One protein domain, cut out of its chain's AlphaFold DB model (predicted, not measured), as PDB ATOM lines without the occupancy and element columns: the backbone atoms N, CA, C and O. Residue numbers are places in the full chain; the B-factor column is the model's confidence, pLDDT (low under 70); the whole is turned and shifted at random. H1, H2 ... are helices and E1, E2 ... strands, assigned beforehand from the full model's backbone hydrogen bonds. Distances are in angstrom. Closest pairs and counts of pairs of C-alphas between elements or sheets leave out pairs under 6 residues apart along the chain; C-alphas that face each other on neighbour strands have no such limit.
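This is residues 38 to 174 of the 182 residues of the protein "Hypothetical protein" of Rotaria sordida (UniProt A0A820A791). A strongly twisted sheet of five short strands, E1, E2, E5, E7 and E6, makes one side of the domain, with helix H3 packed over one face, above E5 and E7. The longest helix, H2, grazes the sheet with its residues 101 to 103 and runs away from it, and the long loop of residues 65 to 88 leads from H1 to the far end of H2; the small two-stranded hairpin of E3 and E4 sits near H2 and H3. The printed part has 137 residues, with three named helices and seven named strands in the order E1, E2, H1, H2, E3, E4, H3, E5, E6, E7; the larger sheet, in the order E1, E2, E5, E7, E6, is mixed, and the smaller one is antiparallel. The class is mixed, helices and strands, though under half of the residues, 59 of 137, are in named elements. The whole is compact, with a radius of gyration of the C-alphas of 15.7 A, and spans 48 by 40 by 27 A.

The larger sheet runs, strand beside strand, E1, residues 38 to 42, E2, residues 45 to 50, E5, residues 142 to 145, E7, residues 162 to 165, and E6, residues 154 to 157. E1 and E6 are its edge strands. From edge to edge the strands' lines turn by 88 degrees. E2 and E5 are parallel at 25 degrees, with N 144 and O 48 within hydrogen-bond range at 2.8 A. E5 and E7 are parallel at 30 degrees, with N 163 and O 143 at 2.9 A. E1 and E2 form an antiparallel hairpin at 152 degrees, with N 40 and O 47 at 2.9 A. E6 and E7 form another at 166 degrees, with N 164 and O 155 at 2.8 A. H3, residues 128 to 137, is on this sheet at a height over the sheet of 9.8 A, over E5 and E7. It runs across the strands, but only just: its line and that of E5 stand at 63 degrees on the local plane. The closest C-alphas of H3 and E5 are those of Leu 135 and Met 142, 6.8 A apart. H2, residues 89 to 103, only grazes the sheet, with its residues 101 to 103; its closest C-alpha to E2 is that of Leu 101, 6.4 A from that of Val 50. H2 and H3 are apart. H1, residues 60 to 64, is not on the sheet; it only just touches H2, with 3 pairs of C-alphas within 8 A, and H2 touches H1 with residues 94 to 97 alone. Their closest C-alphas, those of Ile 63 and Glu 94, are 7.4 A apart. E3, residues 114 to 116, and E4, residues 124 to 126, form an antiparallel hairpin at 152 degrees, with N 125 and O 115 at 2.8 A. Residues 105 to 106 pair, parallel, with residues 125 to 126 of E4. In H1, H2 and H3 every O i to N i+4 pair is within hydrogen-bond range.

E1 begins at C-alpha 38, at (-31.565, 25.517, -22.498), and is 12.5 A long; E2 is 16.2 A. H2 is 20.4 A long, from C-alpha 89 at (-53.920, 13.018, -18.148), and H3 is 14.1 A. H1 is 6.1 A, E3 7.1 A and E4 5.8 A. E5, E6 and E7 measure 9.8, 10.2 and 9.9 A, and E7 ends at C-alpha 165, at (-23.475, 16.833, -31.706).

The two C-alphas farthest apart are those of Lys 43 and Gln 85, 48.2 A. The printed part, residues 38 to 174, has no cut. The link from H1 to H2, 24 residues, is long. The mean pLDDT of the printed part is 94.2, and no printed residue is under 70.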
ATOM      1  N   SER A  38     -32.103  24.171 -22.676       96.19
ATOM      2  CA  SER A  38     -31.565  25.517 -22.498       96.19
ATOM      3  C   SER A  38     -31.867  26.376 -23.717       96.19
ATOM      4  O   SER A  38     -31.826  25.901 -24.850       96.19
ATOM      5  N   SER A  39     -32.158  27.653 -23.481       96.69
ATOM      6  CA  SER A  39     -32.296  28.663 -24.531       96.69
ATOM      7  C   SER A  39     -31.037  29.517 -24.554       96.69
ATOM      8  O   SER A  39     -30.712  30.156 -23.554       96.69
ATOM      9  N   VAL A  40     -30.337  29.551 -25.684       96.06
ATOM     10  CA  VAL A  40     -29.091  30.313 -25.838       96.06
ATOM     11  C   VAL A  40     -29.263  31.356 -26.930       96.06
ATOM     12  O   VAL A  40     -29.690  31.040 -28.037       96.06
ATOM     13  N   TYR A  41     -28.920  32.607 -26.634       95.31
ATOM     14  CA  TYR A  41     -28.871  33.669 -27.634       95.31
ATOM     15  C   TYR A  41     -27.454  33.771 -28.195       95.31
ATOM     16  O   TYR A  41     -26.504  34.032 -27.460       95.31
ATOM     17  N   ALA A  42     -27.314  33.574 -29.504       88.88
ATOM     18  CA  ALA A  42     -26.059  33.702 -30.230       88.88
ATOM     19  C   ALA A  42     -26.229  34.748 -31.337       88.88
ATOM     20  O   ALA A  42     -26.929  34.528 -32.327       88.88
ATOM     21  N   LYS A  43     -25.583  35.910 -31.178       87.44
ATOM     22  CA  LYS A  43     -25.752  37.075 -32.067       87.44
ATOM     23  C   LYS A  43     -27.236  37.473 -32.184       87.44
ATOM     24  O   LYS A  43     -27.796  37.991 -31.228       87.44
ATOM     25  N   LYS A  44     -27.861  37.240 -33.345       86.56
ATOM     26  CA  LYS A  44     -29.277  37.532 -33.636       86.56
ATOM     27  C   LYS A  44     -30.154  36.274 -33.688       86.56
ATOM     28  O   LYS A  44     -31.299  36.353 -34.116       86.56
ATOM     29  N   SER A  45     -29.622  35.126 -33.278       92.62
ATOM     30  CA  SER A  45     -30.315  33.840 -33.310       92.62
ATOM     31  C   SER A  45     -30.577  33.344 -31.898       92.62
ATOM     32  O   SER A  45     -29.713  33.423 -31.023       92.62
ATOM     33  N   LYS A  46     -31.774  32.803 -31.680       97.25
ATOM     34  CA  LYS A  46     -32.140  32.091 -30.457       97.25
ATOM     35  C   LYS A  46     -32.047  30.598 -30.753       97.25
ATOM     36  O   LYS A  46     -32.658  30.124 -31.705       97.25
ATOM     37  N   LEU A  47     -31.286  29.857 -29.965       97.69
ATOM     38  CA  LEU A  47     -31.029  28.429 -30.140       97.69
ATOM     39  C   LEU A  47     -31.678  27.664 -28.991       97.69
ATOM     40  O   LEU A  47     -31.583  28.093 -27.838       97.69
ATOM     41  N   MET A  48     -32.325  26.542 -29.293       97.62
ATOM     42  CA  MET A  48     -32.765  25.600 -28.268       97.62
ATOM     43  C   MET A  48     -31.769  24.453 -28.190       97.62
ATOM     44  O   MET A  48     -31.452  23.849 -29.208       97.62
ATOM     45  N   ILE A  49     -31.296  24.146 -26.987       98.31
ATOM     46  CA  ILE A  49     -30.405  23.020 -26.713       98.31
ATOM     47  C   ILE A  49     -31.172  21.992 -25.885       98.31
ATOM     48  O   ILE A  49     -31.729  22.340 -24.843       98.31
ATOM     49  N   VAL A  50     -31.188  20.741 -26.333       98.12
ATOM     50  CA  VAL A  50     -31.841  19.610 -25.656       98.12
ATOM     51  C   VAL A  50     -30.976  18.349 -25.801       98.12
ATOM     52  O   VAL A  50     -30.067  18.320 -26.622       98.12
ATOM     53  N   HIS A  51     -31.197  17.294 -25.016       98.00
ATOM     54  CA  HIS A  51     -30.457  16.037 -25.203       98.00
ATOM     55  C   HIS A  51     -31.010  15.212 -26.375       98.00
ATOM     56  O   HIS A  51     -30.286  14.904 -27.326       98.00
ATOM     57  N   GLY A  52     -32.297  14.877 -26.287       98.31
ATOM     58  CA  GLY A  52     -33.068  14.097 -27.245       98.31
ATOM     59  C   GLY A  52     -33.556  14.976 -28.383       98.31
ATOM     60  O   GLY A  52     -32.766  15.390 -29.220       98.31
ATOM     61  N   GLY A  53     -34.842  15.289 -28.418       97.75
ATOM     62  CA  GLY A  53     -35.415  16.065 -29.506       97.75
ATOM     63  C   GLY A  53     -36.698  16.752 -29.091       97.75
ATOM     64  O   GLY A  53     -36.821  17.234 -27.970       97.75
ATOM     65  N   ILE A  54     -37.647  16.814 -30.015       98.19
ATOM     66  CA  ILE A  54     -38.970  17.390 -29.783       98.19
ATOM     67  C   ILE A  54     -40.061  16.424 -30.255       98.19
ATOM     68  O   ILE A  54     -39.782  15.359 -30.808       98.19
ATOM     69  N   SER A  55     -41.314  16.791 -30.014       97.19
ATOM     70  CA  SER A  55     -42.503  16.091 -30.495       97.19
ATOM     71  C   SER A  55     -43.652  17.090 -30.636       97.19
ATOM     72  O   SER A  55     -43.542  18.237 -30.201       97.19
ATOM     73  N   THR A  56     -44.793  16.641 -31.156       95.44
ATOM     74  CA  THR A  56     -46.035  17.433 -31.192       95.44
ATOM     75  C   THR A  56     -46.610  17.756 -29.806       95.44
ATOM     76  O   THR A  56     -47.519  18.576 -29.707       95.44
ATOM     77  N   ARG A  57     -46.116  17.122 -28.730       94.56
ATOM     78  CA  ARG A  57     -46.573  17.355 -27.347       94.56
ATOM     79  C   ARG A  57     -45.766  18.414 -26.603       94.56
ATOM     80  O   ARG A  57     -46.228  18.887 -25.567       94.56
ATOM     81  N   VAL A  58     -44.554  18.731 -27.062       95.31
ATOM     82  CA  VAL A  58     -43.624  19.601 -26.330       95.31
ATOM     83  C   VAL A  58     -44.189  21.017 -26.248       95.31
ATOM     84  O   VAL A  58     -44.305  21.703 -27.259       95.31
ATOM     85  N   ASN A  59     -44.477  21.473 -25.028       95.25
ATOM     86  CA  ASN A  59     -44.909  22.833 -24.736       95.25
ATOM     87  C   ASN A  59     -43.960  23.487 -23.720       95.25
ATOM     88  O   ASN A  59     -43.903  23.091 -22.553       95.25
ATOM     89  N   LEU A  60     -43.210  24.507 -24.150       93.12
ATOM     90  CA  LEU A  60     -42.153  25.088 -23.312       93.12
ATOM     91  C   LEU A  60     -42.686  25.779 -22.055       93.12
ATOM     92  O   LEU A  60     -42.036  25.707 -21.013       93.12
ATOM     93  N   GLN A  61     -43.870  26.397 -22.107       92.25
ATOM     94  CA  GLN A  61     -44.465  27.031 -20.927       92.25
ATOM     95  C   GLN A  61     -44.779  25.993 -19.845       92.25
ATOM     96  O   GLN A  61     -44.457  26.204 -18.674       92.25
ATOM     97  N   ARG A  62     -45.342  24.840 -20.233       91.12
ATOM     98  CA  ARG A  62     -45.579  23.715 -19.318       91.12
ATOM     99  C   ARG A  62     -44.266  23.170 -18.768       91.12
ATOM    100  O   ARG A  62     -44.151  23.045 -17.551       91.12
ATOM    101  N   ILE A  63     -43.262  22.937 -19.616       90.31
ATOM    102  CA  ILE A  63     -41.953  22.403 -19.194       90.31
ATOM    103  C   ILE A  63     -41.284  23.299 -18.145       90.31
ATOM    104  O   ILE A  63     -40.752  22.797 -17.154       90.31
ATOM    105  N   MET A  64     -41.345  24.622 -18.318       88.25
ATOM    106  CA  MET A  64     -40.788  25.581 -17.355       88.25
ATOM    107  C   MET A  64     -41.471  25.526 -15.982       88.25
ATOM    108  O   MET A  64     -40.838  25.846 -14.979       88.25
ATOM    109  N   SER A  65     -42.737  25.106 -15.928       87.69
ATOM    110  CA  SER A  65     -43.510  24.981 -14.685       87.69
ATOM    111  C   SER A  65     -43.376  23.618 -13.989       87.69
ATOM    112  O   SER A  65     -43.931  23.424 -12.907       87.69
ATOM    113  N   LEU A  66     -42.639  22.665 -14.575       86.06
ATOM    114  CA  LEU A  66     -42.537  21.305 -14.044       86.06
ATOM    115  C   LEU A  66     -41.764  21.234 -12.726       86.06
ATOM    116  O   LEU A  66     -40.644  21.733 -12.586       86.06
ATOM    117  N   THR A  67     -42.303  20.457 -11.788       86.75
ATOM    118  CA  THR A  67     -41.581  19.995 -10.596       86.75
ATOM    119  C   THR A  67     -40.649  18.834 -10.976       86.75
ATOM    120  O   THR A  67     -40.979  17.660 -10.792       86.75
ATOM    121  N   ARG A  68     -39.501  19.173 -11.579       83.62
ATOM    122  CA  ARG A  68     -38.583  18.230 -12.255       83.62
ATOM    123  C   ARG A  68     -38.072  17.084 -11.377       83.62
ATOM    124  O   ARG A  68     -38.002  15.953 -11.847       83.62
ATOM    125  N   ASN A  69     -37.823  17.335 -10.094       85.62
ATOM    126  CA  ASN A  69     -37.304  16.334  -9.157       85.62
ATOM    127  C   ASN A  69     -38.266  15.153  -8.893       85.62
ATOM    128  O   ASN A  69     -37.890  14.166  -8.266       85.62
ATOM    129  N   ARG A  70     -39.510  15.212  -9.390       87.69
ATOM    130  CA  ARG A  70     -40.452  14.082  -9.344       87.69
ATOM    131  C   ARG A  70     -40.160  13.012 -10.398       87.69
ATOM    132  O   ARG A  70     -40.551  11.863 -10.207       87.69
ATOM    133  N   TYR A  71     -39.467  13.360 -11.480       86.50
ATOM    134  CA  TYR A  71     -39.175  12.467 -12.604       86.50
ATOM    135  C   TYR A  71     -37.792  11.828 -12.441       86.50
ATOM    136  O   TYR A  71     -36.875  12.065 -13.220       86.50
ATOM    137  N   ILE A  72     -37.639  11.014 -11.393       84.75
ATOM    138  CA  ILE A  72     -36.375  10.328 -11.052       84.75
ATOM    139  C   ILE A  72     -35.969   9.318 -12.142       84.75
ATOM    140  O   ILE A  72     -34.795   8.998 -12.318       84.75
ATOM    141  N   SER A  73     -36.954   8.792 -12.866       84.69
ATOM    142  CA  SER A  73     -36.764   7.896 -13.996       84.69
ATOM    143  C   SER A  73     -37.683   8.319 -15.130       84.69
ATOM    144  O   SER A  73     -38.801   8.773 -14.913       84.69
ATOM    145  N   ILE A  74     -37.198   8.118 -16.345       85.25
ATOM    146  CA  ILE A  74     -37.956   8.261 -17.589       85.25
ATOM    147  C   ILE A  74     -38.536   6.928 -18.081       85.25
ATOM    148  O   ILE A  74     -39.290   6.910 -19.047       85.25
ATOM    149  N   GLU A  75     -38.156   5.815 -17.448       83.88
ATOM    150  CA  GLU A  75     -38.697   4.474 -17.718       83.88
ATOM    151  C   GLU A  75     -39.861   4.151 -16.773       83.88
ATOM    152  O   GLU A  75     -40.721   3.334 -17.086       83.88
ATOM    153  N   VAL A  76     -39.876   4.785 -15.597       86.75
ATOM    154  CA  VAL A  76     -40.862   4.545 -14.544       86.75
ATOM    155  C   VAL A  76     -41.627   5.844 -14.301       86.75
ATOM    156  O   VAL A  76     -40.994   6.828 -13.911       86.75
ATOM    157  N   PRO A  77     -42.959   5.858 -14.491       87.69
ATOM    158  CA  PRO A  77     -43.770   7.038 -14.232       87.69
ATOM    159  C   PRO A  77     -43.619   7.533 -12.783       87.69
ATOM    160  O   PRO A  77     -43.459   6.718 -11.866       87.69
ATOM    161  N   PRO A  78     -43.692   8.853 -12.535       88.50
ATOM    162  CA  PRO A  78     -43.717   9.381 -11.176       88.50
ATOM    163  C   PRO A  78     -44.976   8.921 -10.421       88.50
ATOM    164  O   PRO A  78     -45.975   8.515 -11.009       88.50
ATOM    165  N   LYS A  79     -44.963   9.038  -9.090       87.38
ATOM    166  CA  LYS A  79     -46.183   8.871  -8.280       87.38
ATOM    167  C   LYS A  79     -47.150  10.020  -8.562       87.38
ATOM    168  O   LYS A  79     -46.684  11.157  -8.605       87.38
ATOM    169  N   SER A  80     -48.456   9.769  -8.667       86.81
ATOM    170  CA  SER A  80     -49.444  10.843  -8.881       86.81
ATOM    171  C   SER A  80     -49.444  11.878  -7.744       86.81
ATOM    172  O   SER A  80     -49.362  11.519  -6.568       86.81
ATOM    173  N   LYS A  81     -49.582  13.168  -8.093       83.19
ATOM    174  CA  LYS A  81     -49.771  14.317  -7.180       83.19
ATOM    175  C   LYS A  81     -51.035  14.128  -6.340       83.19
ATOM    176  O   LYS A  81     -51.080  14.574  -5.203       83.19
ATOM    177  N   SER A  82     -52.046  13.463  -6.901       81.31
ATOM    178  CA  SER A  82     -53.345  13.236  -6.256       81.31
ATOM    179  C   SER A  82     -53.352  12.063  -5.266       81.31
ATOM    180  O   SER A  82     -54.365  11.821  -4.616       81.31
ATOM    181  N   GLY A  83     -52.248  11.313  -5.153       77.50
ATOM    182  CA  GLY A  83     -52.175  10.105  -4.325       77.50
ATOM    183  C   GLY A  83     -52.858   8.873  -4.936       77.50
ATOM    184  O   GLY A  83     -52.850   7.810  -4.319       77.50
ATOM    185  N   GLY A  84     -53.421   8.990  -6.145       78.31
ATOM    186  CA  GLY A  84     -53.977   7.869  -6.905       78.31
ATOM    187  C   GLY A  84     -52.908   6.907  -7.443       78.31
ATOM    188  O   GLY A  84     -51.732   7.251  -7.566       78.31
ATOM    189  N   GLN A  85     -53.330   5.688  -7.800       75.00
ATOM    190  CA  GLN A  85     -52.449   4.675  -8.407       75.00
ATOM    191  C   GLN A  85     -52.024   5.020  -9.845       75.00
ATOM    192  O   GLN A  85     -51.017   4.502 -10.317       75.00
ATOM    193  N   GLN A  86     -52.776   5.883 -10.537       86.12
ATOM    194  CA  GLN A  86     -52.517   6.295 -11.917       86.12
ATOM    195  C   GLN A  86     -52.296   7.806 -12.006       86.12
ATOM    196  O   GLN A  86     -52.845   8.572 -11.214       86.12
ATOM    197  N   LEU A  87     -51.486   8.219 -12.980       89.06
ATOM    198  CA  LEU A  87     -51.296   9.623 -13.326       89.06
ATOM    199  C   LEU A  87     -52.583  10.213 -13.899       89.06
ATOM    200  O   LEU A  87     -53.310   9.539 -14.630       89.06
ATOM    201  N   THR A  88     -52.845  11.486 -13.611       91.75
ATOM    202  CA  THR A  88     -53.868  12.219 -14.365       91.75
ATOM    203  C   THR A  88     -53.404  12.429 -15.815       91.75
ATOM    204  O   THR A  88     -52.202  12.361 -16.086       91.75
ATOM    205  N   PRO A  89     -54.310  12.734 -16.764       91.88
ATOM    206  CA  PRO A  89     -53.920  13.018 -18.148       91.88
ATOM    207  C   PRO A  89     -52.880  14.137 -18.281       91.88
ATOM    208  O   PRO A  89     -51.986  14.053 -19.121       91.88
ATOM    209  N   ASP A  90     -52.958  15.168 -17.434       90.12
ATOM    210  CA  ASP A  90     -51.954  16.231 -17.412       90.12
ATOM    211  C   ASP A  90     -50.608  15.726 -16.893       90.12
ATOM    212  O   ASP A  90     -49.586  16.024 -17.499       90.12
ATOM    213  N   GLU A  91     -50.582  14.929 -15.823       91.19
ATOM    214  CA  GLU A  91     -49.333  14.372 -15.294       91.19
ATOM    215  C   GLU A  91     -48.666  13.380 -16.254       91.19
ATOM    216  O   GLU A  91     -47.438  13.372 -16.363       91.19
ATOM    217  N   ASP A  92     -49.455  12.554 -16.950       91.69
ATOM    218  CA  ASP A  92     -48.937  11.685 -18.009       91.69
ATOM    219  C   ASP A  92     -48.368  12.537 -19.146       91.69
ATOM    220  O   ASP A  92     -47.239  12.309 -19.566       91.69
ATOM    221  N   ASN A  93     -49.066  13.592 -19.571       92.19
ATOM    222  CA  ASN A  93     -48.553  14.509 -20.587       92.19
ATOM    223  C   ASN A  93     -47.235  15.181 -20.148       92.19
ATOM    224  O   ASN A  93     -46.274  15.199 -20.919       92.19
ATOM    225  N   GLU A  94     -47.146  15.673 -18.908       92.25
ATOM    226  CA  GLU A  94     -45.898  16.201 -18.336       92.25
ATOM    227  C   GLU A  94     -44.771  15.150 -18.413       92.25
ATOM    228  O   GLU A  94     -43.669  15.449 -18.869       92.25
ATOM    229  N   TYR A  95     -45.050  13.900 -18.026       92.75
ATOM    230  CA  TYR A  95     -44.091  12.794 -18.100       92.75
ATOM    231  C   TYR A  95     -43.658  12.479 -19.542       92.75
ATOM    232  O   TYR A  95     -42.463  12.325 -19.804       92.75
ATOM    233  N   ARG A  96     -44.593  12.438 -20.497       93.69
ATOM    234  CA  ARG A  96     -44.296  12.184 -21.917       93.69
ATOM    235  C   ARG A  96     -43.458  13.290 -22.545       93.69
ATOM    236  O   ARG A  96     -42.550  12.982 -23.307       93.69
ATOM    237  N   GLN A  97     -43.688  14.554 -22.193       94.25
ATOM    238  CA  GLN A  97     -42.845  15.658 -22.666       94.25
ATOM    239  C   GLN A  97     -41.391  15.505 -22.200       94.25
ATOM    240  O   GLN A  97     -40.467  15.757 -22.972       94.25
ATOM    241  N   MET A  98     -41.175  15.039 -20.966       93.81
ATOM    242  CA  MET A  98     -39.833  14.751 -20.445       93.81
ATOM    243  C   MET A  98     -39.160  13.620 -21.232       93.81
ATOM    244  O   MET A  98     -37.979  13.722 -21.565       93.81
ATOM    245  N   GLN A  99     -39.911  12.562 -21.562       94.75
ATOM    246  CA  GLN A  99     -39.422  11.478 -22.417       94.75
ATOM    247  C   GLN A  99     -39.052  11.996 -23.811       94.75
ATOM    248  O   GLN A  99     -37.953  11.719 -24.281       94.75
ATOM    249  N   ASP A 100     -39.916  12.791 -24.444       96.19
ATOM    250  CA  ASP A 100     -39.694  13.321 -25.793       96.19
ATOM    251  C   ASP A 100     -38.430  14.206 -25.856       96.19
ATOM    252  O   ASP A 100     -37.574  14.030 -26.726       96.19
ATOM    253  N   LEU A 101     -38.236  15.100 -24.880       96.81
ATOM    254  CA  LEU A 101     -37.044  15.960 -24.816       96.81
ATOM    255  C   LEU A 101     -35.747  15.170 -24.622       96.81
ATOM    256  O   LEU A 101     -34.684  15.614 -25.045       96.81
ATOM    257  N   LEU A 102     -35.807  14.003 -23.986       96.19
ATOM    258  CA  LEU A 102     -34.629  13.193 -23.689       96.19
ATOM    259  C   LEU A 102     -34.384  12.073 -24.719       96.19
ATOM    260  O   LEU A 102     -33.236  11.671 -24.871       96.19
ATOM    261  N   TRP A 103     -35.410  11.602 -25.444       97.00
ATOM    262  CA  TRP A 103     -35.346  10.373 -26.265       97.00
ATOM    263  C   TRP A 103     -35.933  10.467 -27.672       97.00
ATOM    264  O   TRP A 103     -35.840   9.504 -28.434       97.00
ATOM    265  N   SER A 104     -36.524  11.596 -28.061       98.19
ATOM    266  CA  SER A 104     -36.909  11.778 -29.460       98.19
ATOM    267  C   SER A 104     -35.683  11.932 -30.362       98.19
ATOM    268  O   SER A 104     -34.680  12.544 -29.984       98.19
ATOM    269  N   ASP A 105     -35.798  11.419 -31.582       98.62
ATOM    270  CA  ASP A 105     -34.764  11.435 -32.614       98.62
ATOM    271  C   ASP A 105     -35.307  12.090 -33.898       98.62
ATOM    272  O   ASP A 105     -36.495  11.956 -34.190       98.62
ATOM    273  N   PRO A 106     -34.493  12.823 -34.678       98.44
ATOM    274  CA  PRO A 106     -34.920  13.275 -35.998       98.44
ATOM    275  C   PRO A 106     -35.194  12.052 -36.883       98.44
ATOM    276  O   PRO A 106     -34.480  11.048 -36.788       98.44
ATOM    277  N   ASP A 107     -36.223  12.107 -37.731       97.88
ATOM    278  CA  ASP A 107     -36.539  10.963 -38.585       97.88
ATOM    279  C   ASP A 107     -35.413  10.701 -39.600       97.88
ATOM    280  O   ASP A 107     -35.095  11.585 -40.398       97.88
ATOM    281  N   PRO A 108     -34.858   9.477 -39.656       95.19
ATOM    282  CA  PRO A 108     -33.723   9.167 -40.528       95.19
ATOM    283  C   PRO A 108     -34.053   9.258 -42.026       95.19
ATOM    284  O   PRO A 108     -33.148   9.311 -42.856       95.19
ATOM    285  N   HIS A 109     -35.337   9.280 -42.389       96.19
ATOM    286  CA  HIS A 109     -35.808   9.367 -43.769       96.19
ATOM    287  C   HIS A 109     -36.486  10.709 -44.075       96.19
ATOM    288  O   HIS A 109     -37.128  10.833 -45.119       96.19
ATOM    289  N   ASN A 110     -36.375  11.705 -43.183       96.38
ATOM    290  CA  ASN A 110     -37.020  13.020 -43.303       96.38
ATOM    291  C   ASN A 110     -38.536  12.946 -43.576       96.38
ATOM    292  O   ASN A 110     -39.114  13.839 -44.199       96.38
ATOM    293  N   ARG A 111     -39.207  11.876 -43.139       97.56
ATOM    294  CA  ARG A 111     -40.655  11.740 -43.318       97.56
ATOM    295  C   ARG A 111     -41.379  12.696 -42.366       97.56
ATOM    296  O   ARG A 111     -41.009  12.788 -41.196       97.56
ATOM    297  N   GLN A 112     -42.453  13.318 -42.841       98.06
ATOM    298  CA  GLN A 112     -43.271  14.253 -42.059       98.06
ATOM    299  C   GLN A 112     -43.926  13.587 -40.832       98.06
ATOM    300  O   GLN A 112     -44.091  12.356 -40.786       98.06
ATOM    301  N   GLY A 113     -44.318  14.413 -39.863       97.94
ATOM    302  CA  GLY A 113     -45.017  14.041 -38.639       97.94
ATOM    303  C   GLY A 113     -44.103  13.565 -37.506       97.94
ATOM    304  O   GLY A 113     -42.881  13.539 -37.611       97.94
ATOM    305  N   CYS A 114     -44.719  13.163 -36.395       97.38
ATOM    306  CA  CYS A 114     -44.054  12.536 -35.249       97.38
ATOM    307  C   CYS A 114     -44.646  11.137 -35.060       97.38
ATOM    308  O   CYS A 114     -45.860  10.982 -34.928       97.38
ATOM    309  N   ARG A 115     -43.791  10.114 -35.101       96.50
ATOM    310  CA  ARG A 115     -44.172   8.692 -35.024       96.50
ATOM    311  C   ARG A 115     -43.335   7.980 -33.974       96.50
ATOM    312  O   ARG A 115     -42.272   8.472 -33.615       96.50
ATOM    313  N   ASN A 116     -43.821   6.853 -33.465       95.81
ATOM    314  CA  ASN A 116     -43.138   6.127 -32.397       95.81
ATOM    315  C   ASN A 116     -41.676   5.851 -32.764       95.81
ATOM    316  O   ASN A 116     -41.366   5.494 -33.901       95.81
ATOM    317  N   ASN A 117     -40.787   6.087 -31.801       96.50
ATOM    318  CA  ASN A 117     -39.380   5.771 -31.957       96.50
ATOM    319  C   ASN A 117     -39.159   4.305 -31.579       96.50
ATOM    320  O   ASN A 117     -38.880   3.993 -30.421       96.50
ATOM    321  N   ASP A 118     -39.324   3.413 -32.550       95.06
ATOM    322  CA  ASP A 118     -39.223   1.967 -32.332       95.06
ATOM    323  C   ASP A 118     -37.792   1.530 -31.947       95.06
ATOM    324  O   ASP A 118     -37.624   0.542 -31.235       95.06
ATOM    325  N   ASP A 119     -36.761   2.312 -32.300       94.75
ATOM    326  CA  ASP A 119     -35.368   2.048 -31.900       94.75
ATOM    327  C   ASP A 119     -35.149   2.272 -30.396       94.75
ATOM    328  O   ASP A 119     -34.266   1.676 -29.774       94.75
ATOM    329  N   ARG A 120     -35.938   3.172 -29.800       93.69
ATOM    330  CA  ARG A 120     -35.824   3.568 -28.389       93.69
ATOM    331  C   ARG A 120     -36.937   3.004 -27.518       93.69
ATOM    332  O   ARG A 120     -36.763   2.925 -26.305       93.69
ATOM    333  N   ASN A 121     -38.074   2.646 -28.112       93.50
ATOM    334  CA  ASN A 121     -39.345   2.328 -27.450       93.50
ATOM    335  C   ASN A 121     -39.935   3.473 -26.594       93.50
ATOM    336  O   ASN A 121     -40.940   3.284 -25.909       93.50
ATOM    337  N   ILE A 122     -39.330   4.664 -26.634       93.44
ATOM    338  CA  ILE A 122     -39.761   5.896 -25.960       93.44
ATOM    339  C   ILE A 122     -39.417   7.109 -26.831       93.44
ATOM    340  O   ILE A 122     -38.477   7.065 -27.620       93.44
ATOM    341  N   GLY A 123     -40.163   8.202 -26.678       95.06
ATOM    342  CA  GLY A 123     -40.023   9.378 -27.540       95.06
ATOM    343  C   GLY A 123     -40.617   9.162 -28.936       95.06
ATOM    344  O   GLY A 123     -41.420   8.251 -29.158       95.06
ATOM    345  N   CYS A 124     -40.239  10.015 -29.889       96.75
ATOM    346  CA  CYS A 124     -40.699   9.910 -31.273       96.75
ATOM    347  C   CYS A 124     -39.603  10.200 -32.303       96.75
ATOM    348  O   CYS A 124     -38.656  10.936 -32.028       96.75
ATOM    349  N   PHE A 125     -39.758   9.637 -33.502       98.50
ATOM    350  CA  PHE A 125     -39.108  10.144 -34.701       98.50
ATOM    351  C   PHE A 125     -39.868  11.370 -35.193       98.50
ATOM    352  O   PHE A 125     -41.005  11.231 -35.652       98.50
ATOM    353  N   PHE A 126     -39.261  12.552 -35.087       98.75
ATOM    354  CA  PHE A 126     -39.873  13.812 -35.512       98.75
ATOM    355  C   PHE A 126     -39.372  14.238 -36.894       98.75
ATOM    356  O   PHE A 126     -38.175  14.195 -37.175       98.75
ATOM    357  N   GLY A 127     -40.302  14.638 -37.754       98.69
ATOM    358  CA  GLY A 127     -40.037  15.099 -39.108       98.69
ATOM    359  C   GLY A 127     -39.602  16.567 -39.206       98.69
ATOM    360  O   GLY A 127     -39.575  17.307 -38.207       98.69
ATOM    361  N   PRO A 128     -39.259  17.008 -40.428       98.62
ATOM    362  CA  PRO A 128     -38.884  18.391 -40.694       98.62
ATOM    363  C   PRO A 128     -40.040  19.381 -40.470       98.62
ATOM    364  O   PRO A 128     -39.780  20.480 -39.983       98.62
ATOM    365  N   ASP A 129     -41.297  18.998 -40.725       98.56
ATOM    366  CA  ASP A 129     -42.495  19.787 -40.386       98.56
ATOM    367  C   ASP A 129     -42.598  20.088 -38.891       98.56
ATOM    368  O   ASP A 129     -42.815  21.233 -38.502       98.56
ATOM    369  N   ILE A 130     -42.389  19.076 -38.045       98.56
ATOM    370  CA  ILE A 130     -42.448  19.235 -36.586       98.56
ATOM    371  C   ILE A 130     -41.357  20.195 -36.111       98.56
ATOM    372  O   ILE A 130     -41.589  21.033 -35.243       98.56
ATOM    373  N   THR A 131     -40.171  20.097 -36.714       98.69
ATOM    374  CA  THR A 131     -39.061  21.018 -36.443       98.69
ATOM    375  C   THR A 131     -39.419  22.440 -36.831       98.69
ATOM    376  O   THR A 131     -39.274  23.350 -36.023       98.69
ATOM    377  N   GLU A 132     -39.892  22.642 -38.056       98.50
ATOM    378  CA  GLU A 132     -40.238  23.964 -38.558       98.50
ATOM    379  C   GLU A 132     -41.353  24.614 -37.743       98.50
ATOM    380  O   GLU A 132     -41.201  25.756 -37.305       98.50
ATOM    381  N   GLN A 133     -42.433  23.878 -37.472       98.38
ATOM    382  CA  GLN A 133     -43.534  24.357 -36.644       98.38
ATOM    383  C   GLN A 133     -43.036  24.790 -35.264       98.38
ATOM    384  O   GLN A 133     -43.313  25.910 -34.836       98.38
ATOM    385  N   PHE A 134     -42.268  23.934 -34.590       98.44
ATOM    386  CA  PHE A 134     -41.771  24.209 -33.246       98.44
ATOM    387  C   PHE A 134     -40.834  25.424 -33.204       98.44
ATOM    388  O   PHE A 134     -40.967  26.298 -32.345       98.44
ATOM    389  N   LEU A 135     -39.880  25.501 -34.134       98.38
ATOM    390  CA  LEU A 135     -38.938  26.618 -34.199       98.38
ATOM    391  C   LEU A 135     -39.665  27.945 -34.454       98.38
ATOM    392  O   LEU A 135     -39.365  28.934 -33.782       98.38
ATOM    393  N   ASN A 136     -40.656  27.949 -35.348       98.06
ATOM    394  CA  ASN A 136     -41.472  29.127 -35.634       98.06
ATOM    395  C   ASN A 136     -42.329  29.541 -34.428       98.06
ATOM    396  O   ASN A 136     -42.342  30.715 -34.066       98.06
ATOM    397  N   GLU A 137     -42.998  28.587 -33.773       97.62
ATOM    398  CA  GLU A 137     -43.870  28.837 -32.615       97.62
ATOM    399  C   GLU A 137     -43.117  29.499 -31.452       97.62
ATOM    400  O   GLU A 137     -43.604  30.456 -30.848       97.62
ATOM    401  N   TYR A 138     -41.899  29.034 -31.156       97.12
ATOM    402  CA  TYR A 138     -41.107  29.519 -30.018       97.12
ATOM    403  C   TYR A 138     -39.993  30.510 -30.394       97.12
ATOM    404  O   TYR A 138     -39.176  30.889 -29.534       97.12
ATOM    405  N   ASN A 139     -39.979  30.953 -31.657       97.00
ATOM    406  CA  ASN A 139     -39.009  31.881 -32.240       97.00
ATOM    407  C   ASN A 139     -37.548  31.439 -32.018       97.00
ATOM    408  O   ASN A 139     -36.715  32.205 -31.525       97.00
ATOM    409  N   TYR A 140     -37.250  30.178 -32.324       98.19
ATOM    410  CA  TYR A 140     -35.890  29.645 -32.376       98.19
ATOM    411  C   TYR A 140     -35.415  29.545 -33.822       98.19
ATOM    412  O   TYR A 140     -36.178  29.253 -34.731       98.19
ATOM    413  N   SER A 141     -34.120  29.741 -34.035       97.75
ATOM    414  CA  SER A 141     -33.490  29.563 -35.342       97.75
ATOM    415  C   SER A 141     -33.049  28.119 -35.586       97.75
ATOM    416  O   SER A 141     -32.910  27.716 -36.734       97.75
ATOM    417  N   MET A 142     -32.773  27.358 -34.521       97.88
ATOM    418  CA  MET A 142     -32.209  26.011 -34.619       97.88
ATOM    419  C   MET A 142     -32.431  25.217 -33.329       97.88
ATOM    420  O   MET A 142     -32.398  25.777 -32.225       97.88
ATOM    421  N   LEU A 143     -32.585  23.906 -33.493       98.56
ATOM    422  CA  LEU A 143     -32.505  22.908 -32.436       98.56
ATOM    423  C   LEU A 143     -31.105  22.280 -32.429       98.56
ATOM    424  O   LEU A 143     -30.678  21.682 -33.412       98.56
ATOM    425  N   ILE A 144     -30.399  22.384 -31.312       98.62
ATOM    426  CA  ILE A 144     -29.134  21.695 -31.066       98.62
ATOM    427  C   ILE A 144     -29.416  20.529 -30.126       98.62
ATOM    428  O   ILE A 144     -30.026  20.705 -29.068       98.62
ATOM    429  N   ARG A 145     -28.957  19.339 -30.504       98.62
ATOM    430  CA  ARG A 145     -29.183  18.109 -29.749       98.62
ATOM    431  C   ARG A 145     -27.960  17.203 -29.660       98.62
ATOM    432  O   ARG A 145     -26.942  17.466 -30.297       98.62
ATOM    433  N   SER A 146     -28.075  16.107 -28.909       98.06
ATOM    434  CA  SER A 146     -27.049  15.062 -28.812       98.06
ATOM    435  C   SER A 146     -27.625  13.659 -29.061       98.06
ATOM    436  O   SER A 146     -28.316  13.464 -30.052       98.06
ATOM    437  N   HIS A 147     -27.333  12.679 -28.197       97.56
ATOM    438  CA  HIS A 147     -28.005  11.375 -28.065       97.56
ATOM    439  C   HIS A 147     -27.817  10.345 -29.202       97.56
ATOM    440  O   HIS A 147     -27.814   9.143 -28.932       97.56
ATOM    441  N   GLN A 148     -27.574  10.757 -30.446       97.69
ATOM    442  CA  GLN A 148     -27.190   9.855 -31.539       97.69
ATOM    443  C   GLN A 148     -25.705   9.995 -31.882       97.69
ATOM    444  O   GLN A 148     -25.201  11.103 -32.063       97.69
ATOM    445  N   VAL A 149     -25.016   8.858 -32.017       97.31
ATOM    446  CA  VAL A 149     -23.634   8.801 -32.512       97.31
ATOM    447  C   VAL A 149     -23.607   9.288 -33.959       97.31
ATOM    448  O   VAL A 149     -24.449   8.885 -34.761       97.31
ATOM    449  N   LYS A 150     -22.631  10.133 -34.299       97.62
ATOM    450  CA  LYS A 150     -22.378  10.593 -35.670       97.62
ATOM    451  C   LYS A 150     -20.926  10.338 -36.027       97.62
ATOM    452  O   LYS A 150     -20.045  10.589 -35.208       97.62
ATOM    453  N   GLU A 151     -20.678   9.868 -37.246       97.50
ATOM    454  CA  GLU A 151     -19.342   9.471 -37.708       97.50
ATOM    455  C   GLU A 151     -18.315  10.597 -37.525       97.50
ATOM    456  O   GLU A 151     -17.244  10.383 -36.966       97.50
ATOM    457  N   ARG A 152     -18.683  11.826 -37.900       97.81
ATOM    458  CA  ARG A 152     -17.830  13.019 -37.764       97.81
ATOM    459  C   ARG A 152     -18.015  13.762 -36.438       97.81
ATOM    460  O   ARG A 152     -17.554  14.891 -36.299       97.81
ATOM    461  N   GLY A 153     -18.730  13.170 -35.485       98.19
ATOM    462  CA  GLY A 153     -19.106  13.801 -34.220       98.19
ATOM    463  C   GLY A 153     -20.237  14.826 -34.332       98.19
ATOM    464  O   GLY A 153     -20.714  15.299 -33.309       98.19
ATOM    465  N   TYR A 154     -20.713  15.171 -35.532       98.62
ATOM    466  CA  TYR A 154     -21.888  16.023 -35.712       98.62
ATOM    467  C   TYR A 154     -22.605  15.750 -37.038       98.62
ATOM    468  O   TYR A 154     -22.024  15.164 -37.950       98.62
ATOM    469  N   GLU A 155     -23.857  16.191 -37.145       98.44
ATOM    470  CA  GLU A 155     -24.653  16.130 -38.375       98.44
ATOM    471  C   GLU A 155     -25.755  17.196 -38.376       98.44
ATOM    472  O   GLU A 155     -26.383  17.441 -37.344       98.44
ATOM    473  N   PHE A 156     -25.999  17.803 -39.539       98.38
ATOM    474  CA  PHE A 156     -27.154  18.668 -39.770       98.38
ATOM    475  C   PHE A 156     -28.279  17.891 -40.450       98.38
ATOM    476  O   PHE A 156     -28.045  17.212 -41.447       98.38
ATOM    477  N   THR A 157     -29.503  18.051 -39.955       98.31
ATOM    478  CA  THR A 157     -30.721  17.504 -40.566       98.31
ATOM    479  C   THR A 157     -31.818  18.569 -40.626       98.31
ATOM    480  O   THR A 157     -31.653  19.684 -40.119       98.31
ATOM    481  N   HIS A 158     -32.927  18.239 -41.295       98.31
ATOM    482  CA  HIS A 158     -34.098  19.111 -41.452       98.31
ATOM    483  C   HIS A 158     -33.729  20.497 -42.002       98.31
ATOM    484  O   HIS A 158     -34.039  21.519 -41.395       98.31
ATOM    485  N   ASP A 159     -33.017  20.520 -43.134       96.56
ATOM    486  CA  ASP A 159     -32.577  21.754 -43.801       96.56
ATOM    487  C   ASP A 159     -31.752  22.675 -42.879       96.56
ATOM    488  O   ASP A 159     -32.046  23.851 -42.684       96.56
ATOM    489  N   HIS A 160     -30.739  22.094 -42.226       97.25
ATOM    490  CA  HIS A 160     -29.859  22.770 -41.263       97.25
ATOM    491  C   HIS A 160     -30.557  23.368 -40.028       97.25
ATOM    492  O   HIS A 160     -29.924  24.095 -39.265       97.25
ATOM    493  N   LYS A 161     -31.827  23.036 -39.771       98.31
ATOM    494  CA  LYS A 161     -32.561  23.494 -38.579       98.31
ATOM    495  C   LYS A 161     -32.322  22.615 -37.350       98.31
ATOM    496  O   LYS A 161     -32.603  23.054 -36.234       98.31
ATOM    497  N   VAL A 162     -31.781  21.406 -37.526       98.75
ATOM    498  CA  VAL A 162     -31.367  20.520 -36.429       98.75
ATOM    499  C   VAL A 162     -29.882  20.209 -36.548       98.75
ATOM    500  O   VAL A 162     -29.426  19.733 -37.584       98.75
ATOM    501  N   LEU A 163     -29.133  20.443 -35.474       98.62
ATOM    502  CA  LEU A 163     -27.733  20.050 -35.337       98.62
ATOM    503  C   LEU A 163     -27.615  18.976 -34.256       98.62
ATOM    504  O   LEU A 163     -27.873  19.241 -33.084       98.62
ATOM    505  N   THR A 164     -27.179  17.779 -34.635       98.75
ATOM    506  CA  THR A 164     -26.782  16.735 -33.683       98.75
ATOM    507  C   THR A 164     -25.289  16.835 -33.412       98.75
ATOM    508  O   THR A 164     -24.513  16.861 -34.362       98.75
ATOM    509  N   VAL A 165     -24.881  16.858 -32.141       98.62
ATOM    510  CA  VAL A 165     -23.475  16.833 -31.706       98.62
ATOM    511  C   VAL A 165     -23.229  15.676 -30.748       98.62
ATOM    512  O   VAL A 165     -23.966  15.445 -29.788       98.62
ATOM    513  N   PHE A 166     -22.144  14.959 -30.994       98.50
ATOM    514  CA  PHE A 166     -21.703  13.811 -30.231       98.50
ATOM    515  C   PHE A 166     -20.229  13.973 -29.855       98.50
ATOM    516  O   PHE A 166     -19.356  14.094 -30.714       98.50
ATOM    517  N   SER A 167     -19.949  13.995 -28.553       98.19
ATOM    518  CA  SER A 167     -18.632  14.384 -28.025       98.19
ATOM    519  C   SER A 167     -17.776  13.211 -27.537       98.19
ATOM    520  O   SER A 167     -16.683  13.438 -27.028       98.19
ATOM    521  N   ALA A 168     -18.230  11.964 -27.695       97.50
ATOM    522  CA  ALA A 168     -17.452  10.773 -27.353       97.50
ATOM    523  C   ALA A 168     -16.840  10.153 -28.619       97.50
ATOM    524  O   ALA A 168     -17.540   9.523 -29.406       97.50
ATOM    525  N   SER A 169     -15.536  10.326 -28.836       96.94
ATOM    526  CA  SER A 169     -14.820   9.647 -29.927       96.94
ATOM    527  C   SER A 169     -14.618   8.161 -29.632       96.94
ATOM    528  O   SER A 169     -14.514   7.778 -28.466       96.94
ATOM    529  N   ASN A 170     -14.470   7.346 -30.677       96.69
ATOM    530  CA  ASN A 170     -14.248   5.898 -30.580       96.69
ATOM    531  C   ASN A 170     -15.293   5.187 -29.703       96.69
ATOM    532  O   ASN A 170     -14.978   4.297 -28.907       96.69
ATOM    533  N   TYR A 171     -16.544   5.632 -29.800       95.06
ATOM    534  CA  TYR A 171     -17.621   5.169 -28.941       95.06
ATOM    535  C   TYR A 171     -17.820   3.661 -29.088       95.06
ATOM    536  O   TYR A 171     -17.912   3.143 -30.200       95.06
ATOM    537  N   CYS A 172     -17.840   2.957 -27.951       91.19
ATOM    538  CA  CYS A 172     -17.910   1.494 -27.875       91.19
ATOM    539  C   CYS A 172     -16.856   0.762 -28.734       91.19
ATOM    540  O   CYS A 172     -17.131  -0.310 -29.266       91.19
ATOM    541  N   GLY A 173     -15.654   1.335 -28.880       91.50
ATOM    542  CA  GLY A 173     -14.580   0.755 -29.695       91.50
ATOM    543  C   GLY A 173     -14.734   0.990 -31.203       91.50
ATOM    544  O   GLY A 173     -13.992   0.400 -31.982       91.50
ATOM    545  N   GLY A 174     -15.684   1.836 -31.617       93.06
ATOM    546  CA  GLY A 174     -15.827   2.289 -32.998       93.06
ATOM    547  C   GLY A 174     -14.758   3.305 -33.414       93.06
ATOM    548  O   GLY A 174     -13.775   3.530 -32.711       93.06
TER     549      GLY A 174